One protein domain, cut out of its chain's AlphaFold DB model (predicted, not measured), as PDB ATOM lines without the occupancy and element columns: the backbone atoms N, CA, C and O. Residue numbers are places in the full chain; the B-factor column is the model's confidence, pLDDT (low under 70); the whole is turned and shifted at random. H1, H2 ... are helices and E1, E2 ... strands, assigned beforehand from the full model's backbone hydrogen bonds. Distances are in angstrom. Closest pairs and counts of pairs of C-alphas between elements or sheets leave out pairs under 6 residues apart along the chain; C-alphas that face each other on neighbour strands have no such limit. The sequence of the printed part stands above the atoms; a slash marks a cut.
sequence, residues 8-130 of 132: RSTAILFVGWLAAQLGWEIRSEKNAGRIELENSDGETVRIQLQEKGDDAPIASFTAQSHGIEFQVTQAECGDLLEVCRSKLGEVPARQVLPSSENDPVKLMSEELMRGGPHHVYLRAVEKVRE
ATOM      1  N   ARG A   8      85.470  97.634 122.375       78.31
ATOM      2  CA  ARG A   8      85.921  98.941 121.879       78.31
ATOM      3  C   ARG A   8      84.769  99.923 121.659       78.31
ATOM      4  O   ARG A   8      84.878 101.094 122.016       78.31
ATOM      5  N   SER A   9      83.659  99.460 121.084       76.38
ATOM      6  CA  SER A   9      82.460 100.282 120.875       76.38
ATOM      7  C   SER A   9      81.883 100.784 122.201       76.38
ATOM      8  O   SER A   9      81.522 101.954 122.298       76.38
ATOM      9  N   THR A  10      81.877  99.946 123.240       78.75
ATOM     10  CA  THR A  10      81.459 100.325 124.598       78.75
ATOM     11  C   THR A  10      82.348 101.426 125.170       78.75
ATOM     12  O   THR A  10      81.837 102.407 125.708       78.75
ATOM     13  N   ALA A  11      83.669 101.321 125.000       80.81
ATOM     14  CA  ALA A  11      84.601 102.352 125.448       80.81
ATOM     15  C   ALA A  11      84.391 103.693 124.714       80.81
ATOM     16  O   ALA A  11      84.405 104.750 125.342       80.81
ATOM     17  N   ILE A  12      84.132 103.663 123.401       82.50
ATOM     18  CA  ILE A  12      83.819 104.869 122.613       82.50
ATOM     19  C   ILE A  12      82.497 105.496 123.073       82.50
ATOM     20  O   ILE A  12      82.440 106.706 123.291       82.50
ATOM     21  N   LEU A  13      81.449 104.691 123.274       80.25
ATOM     22  CA  LEU A  13      80.161 105.168 123.786       80.25
ATOM     23  C   LEU A  13      80.303 105.807 125.171       80.25
ATOM     24  O   LEU A  13      79.727 106.868 125.411       80.25
ATOM     25  N   PHE A  14      81.115 105.219 126.053       82.19
ATOM     26  CA  PHE A  14      81.419 105.799 127.360       82.19
ATOM     27  C   PHE A  14      82.089 107.174 127.242       82.19
ATOM     28  O   PHE A  14      81.682 108.111 127.927       82.19
ATOM     29  N   VAL A  15      83.061 107.334 126.338       83.81
ATOM     30  CA  VAL A  15      83.691 108.640 126.076       83.81
ATOM     31  C   VAL A  15      82.674 109.664 125.567       83.81
ATOM     32  O   VAL A  15      82.690 110.813 126.004       83.81
ATOM     33  N   GLY A  16      81.754 109.253 124.694       81.12
ATOM     34  CA  GLY A  16      80.676 110.119 124.211       81.12
ATOM     35  C   GLY A  16      79.714 110.556 125.289       81.12
ATOM     36  O   GLY A  16      79.357 111.732 125.376       81.12
ATOM     37  N   TRP A  17      79.330 109.614 126.143       82.50
ATOM     38  CA  TRP A  17      78.514 109.893 127.308       82.50
ATOM     39  C   TRP A  17      79.216 110.866 128.257       82.50
ATOM     40  O   TRP A  17      78.602 111.853 128.660       82.50
ATOM     41  N   LEU A  18      80.504 110.658 128.535       81.94
ATOM     42  CA  LEU A  18      81.308 111.543 129.375       81.94
ATOM     43  C   LEU A  18      81.370 112.965 128.802       81.94
ATOM     44  O   LEU A  18      81.087 113.928 129.515       81.94
ATOM     45  N   ALA A  19      81.675 113.101 127.509       83.88
ATOM     46  CA  ALA A  19      81.706 114.395 126.833       83.88
ATOM     47  C   ALA A  19      80.343 115.103 126.912       83.88
ATOM     48  O   ALA A  19      80.271 116.284 127.247       83.88
ATOM     49  N   ALA A  20      79.248 114.371 126.690       78.44
ATOM     50  CA  ALA A  20      77.897 114.914 126.787       78.44
ATOM     51  C   ALA A  20      77.524 115.358 128.213       78.44
ATOM     52  O   ALA A  20      76.867 116.389 128.360       78.44
ATOM     53  N   GLN A  21      77.938 114.619 129.252       78.31
ATOM     54  CA  GLN A  21      77.709 115.012 130.650       78.31
ATOM     55  C   GLN A  21      78.446 116.296 131.020       78.31
ATOM     56  O   GLN A  21      77.915 117.124 131.755       78.31
ATOM     57  N   LEU A  22      79.668 116.448 130.516       82.69
ATOM     58  CA  LEU A  22      80.548 117.552 130.882       82.69
ATOM     59  C   LEU A  22      80.411 118.764 129.949       82.69
ATOM     60  O   LEU A  22      81.040 119.791 130.187       82.69
ATOM     61  N   GLY A  23      79.578 118.664 128.906       83.50
ATOM     62  CA  GLY A  23      79.415 119.719 127.904       83.50
ATOM     63  C   GLY A  23      80.672 119.927 127.058       83.50
ATOM     64  O   GLY A  23      80.949 121.048 126.647       83.50
ATOM     65  N   TRP A  24      81.452 118.868 126.848       89.81
ATOM     66  CA  TRP A  24      82.695 118.902 126.087       89.81
ATOM     67  C   TRP A  24      82.453 118.566 124.616       89.81
ATOM     68  O   TRP A  24      81.571 117.771 124.270       89.81
ATOM     69  N   GLU A  25      83.262 119.158 123.746       89.62
ATOM     70  CA  GLU A  25      83.195 118.946 122.302       89.62
ATOM     71  C   GLU A  25      84.259 117.959 121.842       89.62
ATOM     72  O   GLU A  25      85.415 118.044 122.244       89.62
ATOM     73  N   ILE A  26      83.887 117.016 120.976       86.19
ATOM     74  CA  ILE A  26      84.839 116.043 120.438       86.19
ATOM     75  C   ILE A  26      85.589 116.680 119.271       86.19
ATOM     76  O   ILE A  26      84.994 117.027 118.253       86.19
ATOM     77  N   ARG A  27      86.913 116.790 119.393       81.50
ATOM     78  CA  ARG A  27      87.813 117.210 118.319       81.50
ATOM     79  C   ARG A  27      88.555 115.974 117.824       81.50
ATOM     80  O   ARG A  27      89.612 115.613 118.326       81.50
ATOM     81  N   SER A  28      87.947 115.250 116.892       67.12
ATOM     82  CA  SER A  28      88.547 114.022 116.369       67.12
ATOM     83  C   SER A  28      89.506 114.306 115.216       67.12
ATOM     84  O   SER A  28      89.115 114.869 114.195       67.12
ATOM     85  N   GLU A  29      90.739 113.820 115.338       58.47
ATOM     86  CA  GLU A  29      91.512 113.359 114.187       58.47
ATOM     87  C   GLU A  29      91.351 111.839 114.101       58.47
ATOM     88  O   GLU A  29      91.331 111.163 115.129       58.47
ATOM     89  N   LYS A  30      91.233 111.282 112.887       55.72
ATOM     90  CA  LYS A  30      91.064 109.838 112.623       55.72
ATOM     91  C   LYS A  30      92.277 109.016 113.090       55.72
ATOM     92  O   LYS A  30      93.035 108.504 112.268       55.72
ATOM     93  N   ASN A  31      92.476 108.880 114.395       58.25
ATOM     94  CA  ASN A  31      93.567 108.121 114.981       58.25
ATOM     95  C   ASN A  31      93.010 107.106 115.984       58.25
ATOM     96  O   ASN A  31      92.249 107.440 116.888       58.25
ATOM     97  N   ALA A  32      93.359 105.835 115.794       64.69
ATOM     98  CA  ALA A  32      92.560 104.693 116.243       64.69
ATOM     99  C   ALA A  32      92.466 104.476 117.771       64.69
ATOM    100  O   ALA A  32      91.711 103.603 118.198       64.69
ATOM    101  N   GLY A  33      93.173 105.256 118.597       70.75
ATOM    102  CA  GLY A  33      93.191 105.083 120.059       70.75
ATOM    103  C   GLY A  33      93.348 106.360 120.883       70.75
ATOM    104  O   GLY A  33      93.505 106.277 122.101       70.75
ATOM    105  N   ARG A  34      93.321 107.543 120.258       85.88
ATOM    106  CA  ARG A  34      93.420 108.828 120.958       85.88
ATOM    107  C   ARG A  34      92.268 109.717 120.533       85.88
ATOM    108  O   ARG A  34      92.112 109.992 119.351       85.88
ATOM    109  N   ILE A  35      91.495 110.162 121.513       87.19
ATOM    110  CA  ILE A  35      90.369 111.072 121.338       87.19
ATOM    111  C   ILE A  35      90.736 112.374 122.041       87.19
ATOM    112  O   ILE A  35      91.188 112.356 123.188       87.19
ATOM    113  N   GLU A  36      90.563 113.498 121.358       91.19
ATOM    114  CA  GLU A  36      90.705 114.816 121.965       91.19
ATOM    115  C   GLU A  36      89.320 115.420 122.174       91.19
ATOM    116  O   GLU A  36      88.454 115.373 121.300       91.19
ATOM    117  N   LEU A  37      89.104 115.942 123.373       89.56
ATOM    118  CA  LEU A  37      87.911 116.671 123.763       89.56
ATOM    119  C   LEU A  37      88.314 118.106 124.092       89.56
ATOM    120  O   LEU A  37      89.415 118.345 124.579       89.56
ATOM    121  N   GLU A  38      87.427 119.056 123.860       91.88
ATOM    122  CA  GLU A  38      87.571 120.433 124.312       91.88
ATOM    123  C   GLU A  38      86.565 120.707 125.424       91.88
ATOM    124  O   GLU A  38      85.375 120.420 125.267       91.88
ATOM    125  N   ASN A  39      87.045 121.227 126.554       89.44
ATOM    126  CA  ASN A  39      86.179 121.617 127.658       89.44
ATOM    127  C   ASN A  39      85.491 122.972 127.396       89.44
ATOM    128  O   ASN A  39      85.759 123.652 126.408       89.44
ATOM    129  N   SER A  40      84.607 123.387 128.305       87.56
ATOM    130  CA  SER A  40      83.894 124.670 128.204       87.56
ATOM    131  C   SER A  40      84.807 125.900 128.173       87.56
ATOM    132  O   SER A  40      84.389 126.951 127.694       87.56
ATOM    133  N   ASP A  41      86.036 125.764 128.671       90.00
ATOM    134  CA  ASP A  41      87.028 126.836 128.757       90.00
ATOM    135  C   ASP A  41      87.955 126.867 127.525       90.00
ATOM    136  O   ASP A  41      88.865 127.691 127.444       90.00
ATOM    137  N   GLY A  42      87.721 125.990 126.539       90.00
ATOM    138  CA  GLY A  42      88.542 125.869 125.334       90.00
ATOM    139  C   GLY A  42      89.835 125.072 125.538       90.00
ATOM    140  O   GLY A  42      90.695 125.057 124.657       90.00
ATOM    141  N   GLU A  43      90.009 124.410 126.682       90.62
ATOM    142  CA  GLU A  43      91.181 123.584 126.963       90.62
ATOM    143  C   GLU A  43      90.998 122.158 126.436       90.62
ATOM    144  O   GLU A  43      89.924 121.557 126.515       90.62
ATOM    145  N   THR A  44      92.086 121.578 125.931       91.31
ATOM    146  CA  THR A  44      92.073 120.221 125.379       91.31
ATOM    147  C   THR A  44      92.275 119.157 126.458       91.31
ATOM    148  O   THR A  44      93.322 119.092 127.104       91.31
ATOM    149  N   VAL A  45      91.320 118.238 126.564       89.69
ATOM    150  CA  VAL A  45      91.397 117.000 127.344       89.69
ATOM    151  C   VAL A  45      91.709 115.839 126.404       89.69
ATOM    152  O   VAL A  45      91.050 115.644 125.386       89.69
ATOM    153  N   ARG A  46      92.722 115.037 126.736       91.38
ATOM    154  CA  ARG A  46      93.135 113.889 125.917       91.38
ATOM    155  C   ARG A  46      92.694 112.597 126.577       91.38
ATOM    156  O   ARG A  46      93.046 112.344 127.725       91.38
ATOM    157  N   ILE A  47      91.984 111.766 125.826       89.06
ATOM    158  CA  ILE A  47      91.563 110.432 126.242       89.06
ATOM    159  C   ILE A  47      92.311 109.408 125.399       89.06
ATOM    160  O   ILE A  47      92.303 109.464 124.169       89.06
ATOM    161  N   GLN A  48      92.953 108.455 126.070       89.94
ATOM    162  CA  GLN A  48      93.581 107.313 125.425       89.94
ATOM    163  C   GLN A  48      92.748 106.062 125.689       89.94
ATOM    164  O   GLN A  48      92.513 105.705 126.841       89.94
ATOM    165  N   LEU A  49      92.335 105.384 124.620       85.38
ATOM    166  CA  LEU A  49      91.696 104.077 124.702       85.38
ATOM    167  C   LEU A  49      92.771 102.998 124.558       85.38
ATOM    168  O   LEU A  49      93.558 103.019 123.610       85.38
ATOM    169  N   GLN A  50      92.817 102.074 125.514       85.44
ATOM    170  CA  GLN A  50      93.735 100.938 125.505       85.44
ATOM    171  C   GLN A  50      92.928  99.650 125.651       85.44
ATOM    172  O   GLN A  50      92.321  99.413 126.694       85.44
ATOM    173  N   GLU A  51      92.931  98.822 124.613       81.81
ATOM    174  CA  GLU A  51      92.313  97.497 124.647       81.81
ATOM    175  C   GLU A  51      93.250  96.512 125.357       81.81
ATOM    176  O   GLU A  51      94.440  96.429 125.037       81.81
ATOM    177  N   LYS A  52      92.726  95.792 126.353       76.81
ATOM    178  CA  LYS A  52      93.460  94.789 127.134       76.81
ATOM    179  C   LYS A  52      92.577  93.561 127.343       76.81
ATOM    180  O   LYS A  52      91.728  93.573 128.226       76.81
ATOM    181  N   GLY A  53      92.820  92.515 126.554       70.75
ATOM    182  CA  GLY A  53      92.056  91.264 126.623       70.75
ATOM    183  C   GLY A  53      90.573  91.431 126.272       70.75
ATOM    184  O   GLY A  53      90.140  92.509 125.867       70.75
ATOM    185  N   ASP A  54      89.809  90.353 126.459       64.88
ATOM    186  CA  ASP A  54      88.375  90.274 126.141       64.88
ATOM    187  C   ASP A  54      87.511  90.021 127.395       64.88
ATOM    188  O   ASP A  54      86.357  89.610 127.293       64.88
ATOM    189  N   ASP A  55      88.063  90.253 128.591       67.06
ATOM    190  CA  ASP A  55      87.456  89.793 129.850       67.06
ATOM    191  C   ASP A  55      86.476  90.808 130.469       67.06
ATOM    192  O   ASP A  55      85.622  90.430 131.271       67.06
ATOM    193  N   ALA A  56      86.564  92.097 130.108       68.44
ATOM    194  CA  ALA A  56      85.677  93.139 130.635       68.44
ATOM    195  C   ALA A  56      85.524  94.352 129.691       68.44
ATOM    196  O   ALA A  56      86.488  94.735 129.026       68.44
ATOM    197  N   PRO A  57      84.350  95.024 129.683       70.19
ATOM    198  CA  PRO A  57      84.098  96.166 128.808       70.19
ATOM    199  C   PRO A  57      84.909  97.423 129.115       70.19
ATOM    200  O   PRO A  57      85.498  98.014 128.213       70.19
ATOM    201  N   ILE A  58      84.949  97.834 130.382       78.06
ATOM    202  CA  ILE A  58      85.811  98.912 130.875       78.06
ATOM    203  C   ILE A  58      86.423  98.416 132.181       78.06
ATOM    204  O   ILE A  58      85.785  98.455 133.231       78.06
ATOM    205  N   ALA A  59      87.655  97.914 132.109       82.44
ATOM    206  CA  ALA A  59      88.354  97.366 133.274       82.44
ATOM    207  C   ALA A  59      88.895  98.460 134.212       82.44
ATOM    208  O   ALA A  59      89.013  98.259 135.422       82.44
ATOM    209  N   SER A  60      89.242  99.625 133.655       87.12
ATOM    210  CA  SER A  60      89.826 100.729 134.410       87.12
ATOM    211  C   SER A  60      89.609 102.077 133.737       87.12
ATOM    212  O   SER A  60      89.621 102.167 132.509       87.12
ATOM    213  N   PHE A  61      89.542 103.130 134.543       89.12
ATOM    214  CA  PHE A  61      89.586 104.519 134.105       89.12
ATOM    215  C   PHE A  61      90.648 105.274 134.903       89.12
ATOM    216  O   PHE A  61      90.678 105.178 136.128       89.12
ATOM    217  N   THR A  62      91.480 106.060 134.221       91.12
ATOM    218  CA  THR A  62      92.496 106.896 134.869       91.12
ATOM    219  C   THR A  62      92.405 108.321 134.342       91.12
ATOM    220  O   THR A  62      92.527 108.554 133.141       91.12
ATOM    221  N   ALA A  63      92.234 109.280 135.248       88.69
ATOM    222  CA  ALA A  63      92.339 110.705 134.976       88.69
ATOM    223  C   ALA A  63      93.628 111.253 135.595       88.69
ATOM    224  O   ALA A  63      93.904 111.034 136.772       88.69
ATOM    225  N   GLN A  64      94.409 111.987 134.806       90.88
ATOM    226  CA  GLN A  64      95.663 112.596 135.249       90.88
ATOM    227  C   GLN A  64      95.629 114.102 135.004       90.88
ATOM    228  O   GLN A  64      95.235 114.557 133.932       90.88
ATOM    229  N   SER A  65      96.057 114.882 135.993       86.69
ATOM    230  CA  SER A  65      96.175 116.339 135.885       86.69
ATOM    231  C   SER A  65      97.211 116.863 136.874       86.69
ATOM    232  O   SER A  65      97.163 116.519 138.049       86.69
ATOM    233  N   HIS A  66      98.150 117.700 136.419       86.50
ATOM    234  CA  HIS A  66      99.119 118.413 137.272       86.50
ATOM    235  C   HIS A  66      99.823 117.538 138.336       86.50
ATOM    236  O   HIS A  66     100.013 117.951 139.479       86.50
ATOM    237  N   GLY A  67     100.204 116.306 137.971       86.38
ATOM    238  CA  GLY A  67     100.876 115.361 138.876       86.38
ATOM    239  C   GLY A  67      99.961 114.679 139.903       86.38
ATOM    240  O   GLY A  67     100.461 114.006 140.806       86.38
ATOM    241  N   ILE A  68      98.645 114.854 139.772       89.75
ATOM    242  CA  ILE A  68      97.604 114.090 140.459       89.75
ATOM    243  C   ILE A  68      97.086 113.035 139.488       89.75
ATOM    244  O   ILE A  68      96.792 113.336 138.330       89.75
ATOM    245  N   GLU A  69      96.936 111.817 139.979       93.88
ATOM    246  CA  GLU A  69      96.281 110.726 139.277       93.88
ATOM    247  C   GLU A  69      95.074 110.256 140.089       93.88
ATOM    248  O   GLU A  69      95.122 110.123 141.313       93.88
ATOM    249  N   PHE A  70      93.972 110.034 139.387       91.25
ATOM    250  CA  PHE A  70      92.759 109.446 139.913       91.25
ATOM    251  C   PHE A  70      92.434 108.212 139.085       91.25
ATOM    252  O   PHE A  70      92.226 108.315 137.878       91.25
ATOM    253  N   GLN A  71      92.403 107.055 139.728       91.94
ATOM    254  CA  GLN A  71      92.187 105.771 139.086       91.94
ATOM    255  C   GLN A  71      90.956 105.091 139.674       91.94
ATOM    256  O   GLN A  71      90.766 105.077 140.890       91.94
ATOM    257  N   VAL A  72      90.146 104.507 138.798       89.88
ATOM    258  CA  VAL A  72      89.018 103.643 139.137       89.88
ATOM    259  C   VAL A  72      89.243 102.289 138.475       89.88
ATOM    260  O   VAL A  72      89.481 102.231 137.266       89.88
ATOM    261  N   THR A  73      89.172 101.211 139.246       89.88
ATOM    262  CA  THR A  73      89.283  99.822 138.771       89.88
ATOM    263  C   THR A  73      88.196  98.958 139.392       89.88
ATOM    264  O   THR A  73      87.644  99.302 140.436       89.88
ATOM    265  N   GLN A  74      87.887  97.821 138.770       84.81
ATOM    266  CA  GLN A  74      87.116  96.781 139.453       84.81
ATOM    267  C   GLN A  74      87.949  96.195 140.599       84.81
ATOM    268  O   GLN A  74      89.156  95.996 140.448       84.81
ATOM    269  N   ALA A  75      87.313  95.954 141.744       82.75
ATOM    270  CA  ALA A  75      87.939  95.233 142.843       82.75
ATOM    271  C   ALA A  75      88.055  93.741 142.499       82.75
ATOM    272  O   ALA A  75      87.239  93.199 141.755       82.75
ATOM    273  N   GLU A  76      89.016  93.041 143.103       77.25
ATOM    274  CA  GLU A  76      89.157  91.586 142.922       77.25
ATOM    275  C   GLU A  76      88.012  90.780 143.574       77.25
ATOM    276  O   GLU A  76      87.862  89.587 143.311       77.25
ATOM    277  N   CYS A  77      87.202  91.406 144.439       69.12
ATOM    278  CA  CYS A  77      86.161  90.734 145.212       69.12
ATOM    279  C   CYS A  77      84.819  91.476 145.156       69.12
ATOM    280  O   CYS A  77      84.707  92.614 145.615       69.12
ATOM    281  N   GLY A  78      83.788  90.771 144.677       71.56
ATOM    282  CA  GLY A  78      82.407  91.252 144.625       71.56
ATOM    283  C   GLY A  78      82.170  92.350 143.586       71.56
ATOM    284  O   GLY A  78      83.060  92.719 142.826       71.56
ATOM    285  N   ASP A  79      80.954  92.891 143.569       78.62
ATOM    286  CA  ASP A  79      80.592  94.032 142.727       78.62
ATOM    287  C   ASP A  79      81.060  95.334 143.387       78.62
ATOM    288  O   ASP A  79      80.258  96.129 143.875       78.62
ATOM    289  N   LEU A  80      82.374  95.542 143.462       84.06
ATOM    290  CA  LEU A  80      82.982  96.725 144.072       84.06
ATOM    291  C   LEU A  80      83.936  97.421 143.094       84.06
ATOM    292  O   LEU A  80      84.569  96.795 142.245       84.06
ATOM    293  N   LEU A  81      84.055  98.738 143.247       84.81
ATOM    294  CA  LEU A  81      85.043  99.571 142.572       84.81
ATOM    295  C   LEU A  81      86.106 100.017 143.571       84.81
ATOM    296  O   LEU A  81      85.788 100.506 144.657       84.81
ATOM    297  N   GLU A  82      87.367  99.913 143.176       90.19
ATOM    298  CA  GLU A  82      88.479 100.544 143.872       90.19
ATOM    299  C   GLU A  82      88.764 101.906 143.251       90.19
ATOM    300  O   GLU A  82      88.977 102.037 142.046       90.19
ATOM    301  N   VAL A  83      88.776 102.932 144.096       89.94
ATOM    302  CA  VAL A  83      89.087 104.307 143.729       89.94
ATOM    303  C   VAL A  83      90.368 104.718 144.432       89.94
ATOM    304  O   VAL A  83      90.465 104.667 145.659       89.94
ATOM    305  N   CYS A  84      91.355 105.151 143.659       91.81
ATOM    306  CA  CYS A  84      92.649 105.581 144.159       91.81
ATOM    307  C   CYS A  84      92.950 106.999 143.678       91.81
ATOM    308  O   CYS A  84      92.948 107.269 142.479       91.81
ATOM    309  N   ARG A  85      93.258 107.901 144.610       91.69
ATOM    310  CA  ARG A  85      93.866 109.200 144.313       91.69
ATOM    311  C   ARG A  85      95.321 109.166 144.752       91.69
ATOM    312  O   ARG A  85      95.607 108.976 145.934       91.69
ATOM    313  N   SER A  86      96.231 109.429 143.829       93.19
ATOM    314  CA  SER A  86      97.661 109.527 144.102       93.19
ATOM    315  C   SER A  86      98.210 110.884 143.655       93.19
ATOM    316  O   SER A  86      97.666 111.558 142.778       93.19
ATOM    317  N   LYS A  87      99.275 111.328 144.321       93.00
ATOM    318  CA  LYS A  87     100.047 112.520 143.968       93.00
ATOM    319  C   LYS A  87     101.500 112.277 144.351       93.00
ATOM    320  O   LYS A  87     101.774 111.642 145.368       93.00
ATOM    321  N   LEU A  88     102.433 112.766 143.537       88.62
ATOM    322  CA  LEU A  88     103.860 112.560 143.778       88.62
ATOM    323  C   LEU A  88     104.271 113.085 145.167       88.62
ATOM    324  O   LEU A  88     104.049 114.252 145.483       88.62
ATOM    325  N   GLY A  89     104.883 112.218 145.980       88.25
ATOM    326  CA  GLY A  89     105.335 112.544 147.338       88.25
ATOM    327  C   GLY A  89     104.268 112.421 148.435       88.25
ATOM    328  O   GLY A  89     104.587 112.645 149.599       88.25
ATOM    329  N   GLU A  90     103.032 112.040 148.100       90.88
ATOM    330  CA  GLU A  90     101.949 111.795 149.059       90.88
ATOM    331  C   GLU A  90     101.595 110.299 149.122       90.88
ATOM    332  O   GLU A  90     101.755 109.555 148.152       90.88
ATOM    333  N   VAL A  91     101.091 109.848 150.275       90.69
ATOM    334  CA  VAL A  91     100.543 108.492 150.408       90.69
ATOM    335  C   VAL A  91      99.229 108.416 149.615       90.69
ATOM    336  O   VAL A  91      98.359 109.260 149.839       90.69
ATOM    337  N   PRO A  92      99.046 107.430 148.712       91.50
ATOM    338  CA  PRO A  92      97.806 107.294 147.952       91.50
ATOM    339  C   PRO A  92      96.588 107.100 148.859       91.50
ATOM    340  O   PRO A  92      96.601 106.256 149.759       91.50
ATOM    341  N   ALA A  93      95.520 107.848 148.591       90.56
ATOM    342  CA  ALA A  93      94.237 107.687 149.259       90.56
ATOM    343  C   ALA A  93      93.389 106.679 148.479       90.56
ATOM    344  O   ALA A  93      93.134 106.878 147.289       90.56
ATOM    345  N   ARG A  94      92.958 105.605 149.146       92.44
ATOM    346  CA  ARG A  94      92.155 104.534 148.546       92.44
ATOM    347  C   ARG A  94      90.789 104.448 149.203       92.44
ATOM    348  O   ARG A  94      90.680 104.571 150.422       92.44
ATOM    349  N   GLN A  95      89.775 104.197 148.393       88.00
ATOM    350  CA  GLN A  95      88.412 103.962 148.834       88.00
ATOM    351  C   GLN A  95      87.794 102.843 148.002       88.00
ATOM    352  O   GLN A  95      88.025 102.762 146.800       88.00
ATOM    353  N   VAL A  96      86.988 102.009 148.649       86.56
ATOM    354  CA  VAL A  96      86.172 100.997 147.975       86.56
ATOM    355  C   VAL A  96      84.730 101.488 147.944       86.56
ATOM    356  O   VAL A  96      84.211 101.963 148.957       86.56
ATOM    357  N   LEU A  97      84.103 101.410 146.775       81.81
ATOM    358  CA  LEU A  97      82.725 101.820 146.535       81.81
ATOM    359  C   LEU A  97      81.908 100.635 146.008       81.81
ATOM    360  O   LEU A  97      82.463  99.791 145.308       81.81
ATOM    361  N   PRO A  98      80.600 100.561 146.301       78.19
ATOM    362  CA  PRO A  98      79.737  99.584 145.657       78.19
ATOM    363  C   PRO A  98      79.649  99.855 144.150       78.19
ATOM    364  O   PRO A  98      79.422 100.991 143.732       78.19
ATOM    365  N   SER A  99      79.814  98.808 143.348       74.75
ATOM    366  CA  SER A  99      79.430  98.779 141.937       74.75
ATOM    367  C   SER A  99      77.987  98.292 141.821       74.75
ATOM    368  O   SER A  99      77.500  97.538 142.663       74.75
ATOM    369  N   SER A 100      77.288  98.690 140.759       64.31
ATOM    370  CA  SER A 100      76.127  97.921 140.313       64.31
ATOM    371  C   SER A 100      76.608  96.583 139.748       64.31
ATOM    372  O   SER A 100      77.665  96.529 139.116       64.31
ATOM    373  N   GLU A 101      75.833  95.520 139.971       61.25
ATOM    374  CA  GLU A 101      76.043  94.220 139.324       61.25
ATOM    375  C   GLU A 101      76.211  94.416 137.814       61.25
ATOM    376  O   GLU A 101      75.394  95.092 137.180       61.25
ATOM    377  N   ASN A 102      77.222  93.779 137.221       58.03
ATOM    378  CA  ASN A 102      77.363  93.671 135.765       58.03
ATOM    379  C   ASN A 102      76.337  92.677 135.172       58.03
ATOM    380  O   ASN A 102      76.660  91.913 134.266       58.03
ATOM    381  N   ASP A 103      75.108  92.647 135.701       59.06
ATOM    382  CA  ASP A 103      74.012  91.846 135.161       59.06
ATOM    383  C   ASP A 103      73.549  92.483 133.840       59.06
ATOM    384  O   ASP A 103      72.998  93.591 133.853       59.06
ATOM    385  N   PRO A 104      73.729  91.804 132.691       50.97
ATOM    386  CA  PRO A 104      73.339  92.331 131.391       50.97
ATOM    387  C   PRO A 104      71.857  92.704 131.316       50.97
ATOM    388  O   PRO A 104      71.511  93.643 130.606       50.97
ATOM    389  N   VAL A 105      70.972  92.011 132.042       51.47
ATOM    390  CA  VAL A 105      69.523  92.281 132.023       51.47
ATOM    391  C   VAL A 105      69.202  93.574 132.767       51.47
ATOM    392  O   VAL A 105      68.412  94.395 132.289       51.47
ATOM    393  N   LYS A 106      69.838  93.782 133.920       57.81
ATOM    394  CA  LYS A 106      69.725  95.009 134.709       57.81
ATOM    395  C   LYS A 106      70.350  96.194 133.982       57.81
ATOM    396  O   LYS A 106      69.694  97.221 133.856       57.81
ATOM    397  N   LEU A 107      71.535  96.013 133.399       55.81
ATOM    398  CA  LEU A 107      72.185  97.012 132.551       55.81
ATOM    399  C   LEU A 107      71.319  97.361 131.339       55.81
ATOM    400  O   LEU A 107      71.062  98.532 131.103       55.81
ATOM    401  N   MET A 108      70.787  96.379 130.605       49.97
ATOM    402  CA  MET A 108      69.867  96.649 129.496       49.97
ATOM    403  C   MET A 108      68.602  97.369 129.964       49.97
ATOM    404  O   MET A 108      68.123  98.250 129.264       49.97
ATOM    405  N   SER A 109      68.068  97.034 131.137       55.09
ATOM    406  CA  SER A 109      66.907  97.727 131.701       55.09
ATOM    407  C   SER A 109      67.241  99.172 132.069       55.09
ATOM    408  O   SER A 109      66.480 100.072 131.733       55.09
ATOM    409  N   GLU A 110      68.395  99.420 132.687       60.91
ATOM    410  CA  GLU A 110      68.893 100.763 132.999       60.91
ATOM    411  C   GLU A 110      69.176 101.577 131.730       60.91
ATOM    412  O   GLU A 110      68.778 102.738 131.650       60.91
ATOM    413  N   GLU A 111      69.785 100.973 130.710       54.16
ATOM    414  CA  GLU A 111      70.054 101.607 129.417       54.16
ATOM    415  C   GLU A 111      68.763 101.865 128.623       54.16
ATOM    416  O   GLU A 111      68.614 102.928 128.027       54.16
ATOM    417  N   LEU A 112      67.774 100.967 128.669       52.78
ATOM    418  CA  LEU A 112      66.445 101.183 128.079       52.78
ATOM    419  C   LEU A 112      65.649 102.255 128.836       52.78
ATOM    420  O   LEU A 112      64.942 103.047 128.215       52.78
ATOM    421  N   MET A 113      65.793 102.331 130.162       52.62
ATOM    422  CA  MET A 113      65.215 103.404 130.975       52.62
ATOM    423  C   MET A 113      65.892 104.754 130.701       52.62
ATOM    424  O   MET A 113      65.208 105.777 130.624       52.62
ATOM    425  N   ARG A 114      67.211 104.768 130.472       55.78
ATOM    426  CA  ARG A 114      67.959 105.938 129.979       55.78
ATOM    427  C   ARG A 114      67.602 106.291 128.529       55.78
ATOM    428  O   ARG A 114      67.656 107.465 128.176       55.78
ATOM    429  N   GLY A 115      67.212 105.304 127.723       45.06
ATOM    430  CA  GLY A 115      66.754 105.430 126.335       45.06
ATOM    431  C   GLY A 115      65.292 105.864 126.164       45.06
ATOM    432  O   GLY A 115      64.854 106.080 125.035       45.06
ATOM    433  N   GLY A 116      64.539 106.039 127.260       61.75
ATOM    434  CA  GLY A 116      63.300 106.827 127.267       61.75
ATOM    435  C   GLY A 116      63.556 108.297 126.872       61.75
ATOM    436  O   GLY A 116      64.643 108.624 126.407       61.75
ATOM    437  N   PRO A 117      62.624 109.250 127.068       51.97
ATOM    438  CA  PRO A 117      62.760 110.650 126.610       51.97
ATOM    439  C   PRO A 117      63.937 111.453 127.221       51.97
ATOM    440  O   PRO A 117      64.015 112.671 127.074       51.97
ATOM    441  N   HIS A 118      64.876 110.805 127.908       53.12
ATOM    442  CA  HIS A 118      66.080 111.412 128.436       53.12
ATOM    443  C   HIS A 118      67.091 111.698 127.316       53.12
ATOM    444  O   HIS A 118      67.874 110.855 126.885       53.12
ATOM    445  N   HIS A 119      67.127 112.969 126.912       56.81
ATOM    446  CA  HIS A 119      68.043 113.578 125.935       56.81
ATOM    447  C   HIS A 119      69.546 113.308 126.157       56.81
ATOM    448  O   HIS A 119      70.362 113.659 125.312       56.81
ATOM    449  N   VAL A 120      69.931 112.713 127.286       55.91
ATOM    450  CA  VAL A 120      71.313 112.408 127.656       55.91
ATOM    451  C   VAL A 120      71.936 111.347 126.744       55.91
ATOM    452  O   VAL A 120      73.036 111.561 126.241       55.91
ATOM    453  N   TYR A 121      71.240 110.233 126.500       58.22
ATOM    454  CA  TYR A 121      71.766 109.151 125.659       58.22
ATOM    455  C   TYR A 121      71.847 109.578 124.188       58.22
ATOM    456  O   TYR A 121      72.850 109.344 123.520       58.22
ATOM    457  N   LEU A 122      70.833 110.305 123.702       59.03
ATOM    458  CA  LEU A 122      70.841 110.867 122.349       59.03
ATOM    459  C   LEU A 122      71.995 111.856 122.146       59.03
ATOM    460  O   LEU A 122      72.698 111.759 121.145       59.03
ATOM    461  N   ARG A 123      72.255 112.739 123.119       62.09
ATOM    462  CA  ARG A 123      73.412 113.647 123.078       62.09
ATOM    463  C   ARG A 123      74.732 112.883 123.065       62.09
ATOM    464  O   ARG A 123      75.613 113.230 122.290       62.09
ATOM    465  N   ALA A 124      74.868 111.842 123.886       61.44
ATOM    466  CA  ALA A 124      76.064 111.003 123.903       61.44
ATOM    467  C   ALA A 124      76.333 110.373 122.528       61.44
ATOM    468  O   ALA A 124      77.439 110.495 122.003       61.44
ATOM    469  N   VAL A 125      75.309 109.769 121.914       62.22
ATOM    470  CA  VAL A 125      75.395 109.155 120.579       62.22
ATOM    471  C   VAL A 125      75.701 110.193 119.499       62.22
ATOM    472  O   VAL A 125      76.548 109.944 118.643       62.22
ATOM    473  N   GLU A 126      75.069 111.370 119.540       66.62
ATOM    474  CA  GLU A 126      75.376 112.469 118.617       66.62
ATOM    475  C   GLU A 126      76.844 112.898 118.703       66.62
ATOM    476  O   GLU A 126      77.461 113.127 117.663       66.62
ATOM    477  N   LYS A 127      77.421 112.951 119.912       65.88
ATOM    478  CA  LYS A 127      78.823 113.338 120.116       65.88
ATOM    479  C   LYS A 127      79.814 112.341 119.516       65.88
ATOM    480  O   LYS A 127      80.826 112.773 118.977       65.88
ATOM    481  N   VAL A 128      79.543 111.033 119.569       61.69
ATOM    482  CA  VAL A 128      80.490 109.997 119.087       61.69
ATOM    483  C   VAL A 128      80.151 109.395 117.735       61.69
ATOM    484  O   VAL A 128      80.862 108.506 117.280       61.69
ATOM    485  N   ARG A 129      79.109 109.880 117.056       70.31
ATOM    486  CA  ARG A 129      78.676 109.351 115.753       70.31
ATOM    487  C   ARG A 129      79.803 109.273 114.719       70.31
ATOM    488  O   ARG A 129      79.798 108.377 113.891       70.31
ATOM    489  N   GLU A 130      80.748 110.206 114.750       67.81
ATOM    490  CA  GLU A 130      81.871 110.260 113.801       67.81
ATOM    491  C   GLU A 130      83.050 109.341 114.184       67.81
ATOM    492  O   GLU A 130      84.016 109.232 113.429       67.81
TER     493      GLU A 130
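This is residues 8 to 130 of the 132 residues of an uncharacterized protein of Verrucomicrobia bacterium (UniProt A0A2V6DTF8). Two parts stand side by side with few contacts between them: a small head, in which H1 and H3 cross steeply next to the three-stranded sheet E1-E2-E3, and a separate twisted sheet of four strands, E4 to E7, with no helix on either face. E3 and E4, joined by a long link, are the strands where the two parts come near each other; from E7 the chain returns through H2, which sticks out with residues 104 to 110, to H3 at the head. The printed part has 123 residues, with three named helices and seven named strands in the order H1 E1 E2 E3 E4 E5 E6 E7 H2 H3. The class is mixed, helices and strands, and both sheets are antiparallel, in the orders E1-E2-E3 and E4-E5-E6-E7. The whole is compact, with a radius of gyration of the C-alphas of 15.9 A and spans of 42 by 38 by 27 A.

H1, residues 8 to 22, only grazes the sheet of E1, residues 25 to 27, E2, residues 34 to 38, and E3, residues 44 to 48; the closest C-alphas of H1 and E1 are those of Ala 19 and Glu 25, 6.6 A apart. These strands form a meander, each the antiparallel neighbour of the one before. N 27 and O 36 are 2.8 A apart in the hairpin E1 and E2, and N 35 and O 47 are 2.9 A apart in the hairpin E2 and E3. E3 is near E4, residues 60 to 65, with 8 pairs of C-alphas within 10 A. E4 begins a second meander with E5, residues 68 to 74, E6, residues 80 to 87, and E7, residues 93 to 98; N 63 and O 70, N 71 and O 84, and N 83 and O 95 are each 2.8 A apart, within hydrogen-bond range. This sheet is twisted, with C-alphas up to 4.2 A off its best plane. H2, residues 104 to 114, is close to but not clearly touching H3, residues 119 to 128, by Arg 114 and Tyr 121, whose C-alphas are 6.6 A apart. H1 and H3 touch, closest at the C-alphas of Trp 17 and Ala 124, 4.3 A, at a steep tilt of 59 degrees, opposite ways. In H1, H2 and H3 every O i to N i+4 pair is within hydrogen-bond range.

H1 begins at C-alpha 8 (85.921, 98.941, 121.879) and measures 21.4 A from first to last C-alpha. E5 measures 20.3 A, and E6, the longest strand, 23.3 A, ending at C-alpha 87 (100.047, 112.520, 143.968). H3 ends at C-alpha 128 (80.490, 109.997, 119.087).

The C-alphas of Gly 89 and Pro 117, the two farthest apart, are 47.4 A apart. The printed part has no cut, and the link E3 to E4, 11 residues, is long. Mean pLDDT of the printed part is 77.0; residues 28 to 32, 54 to 56, 77, 100 to 128 and 130 are under 70.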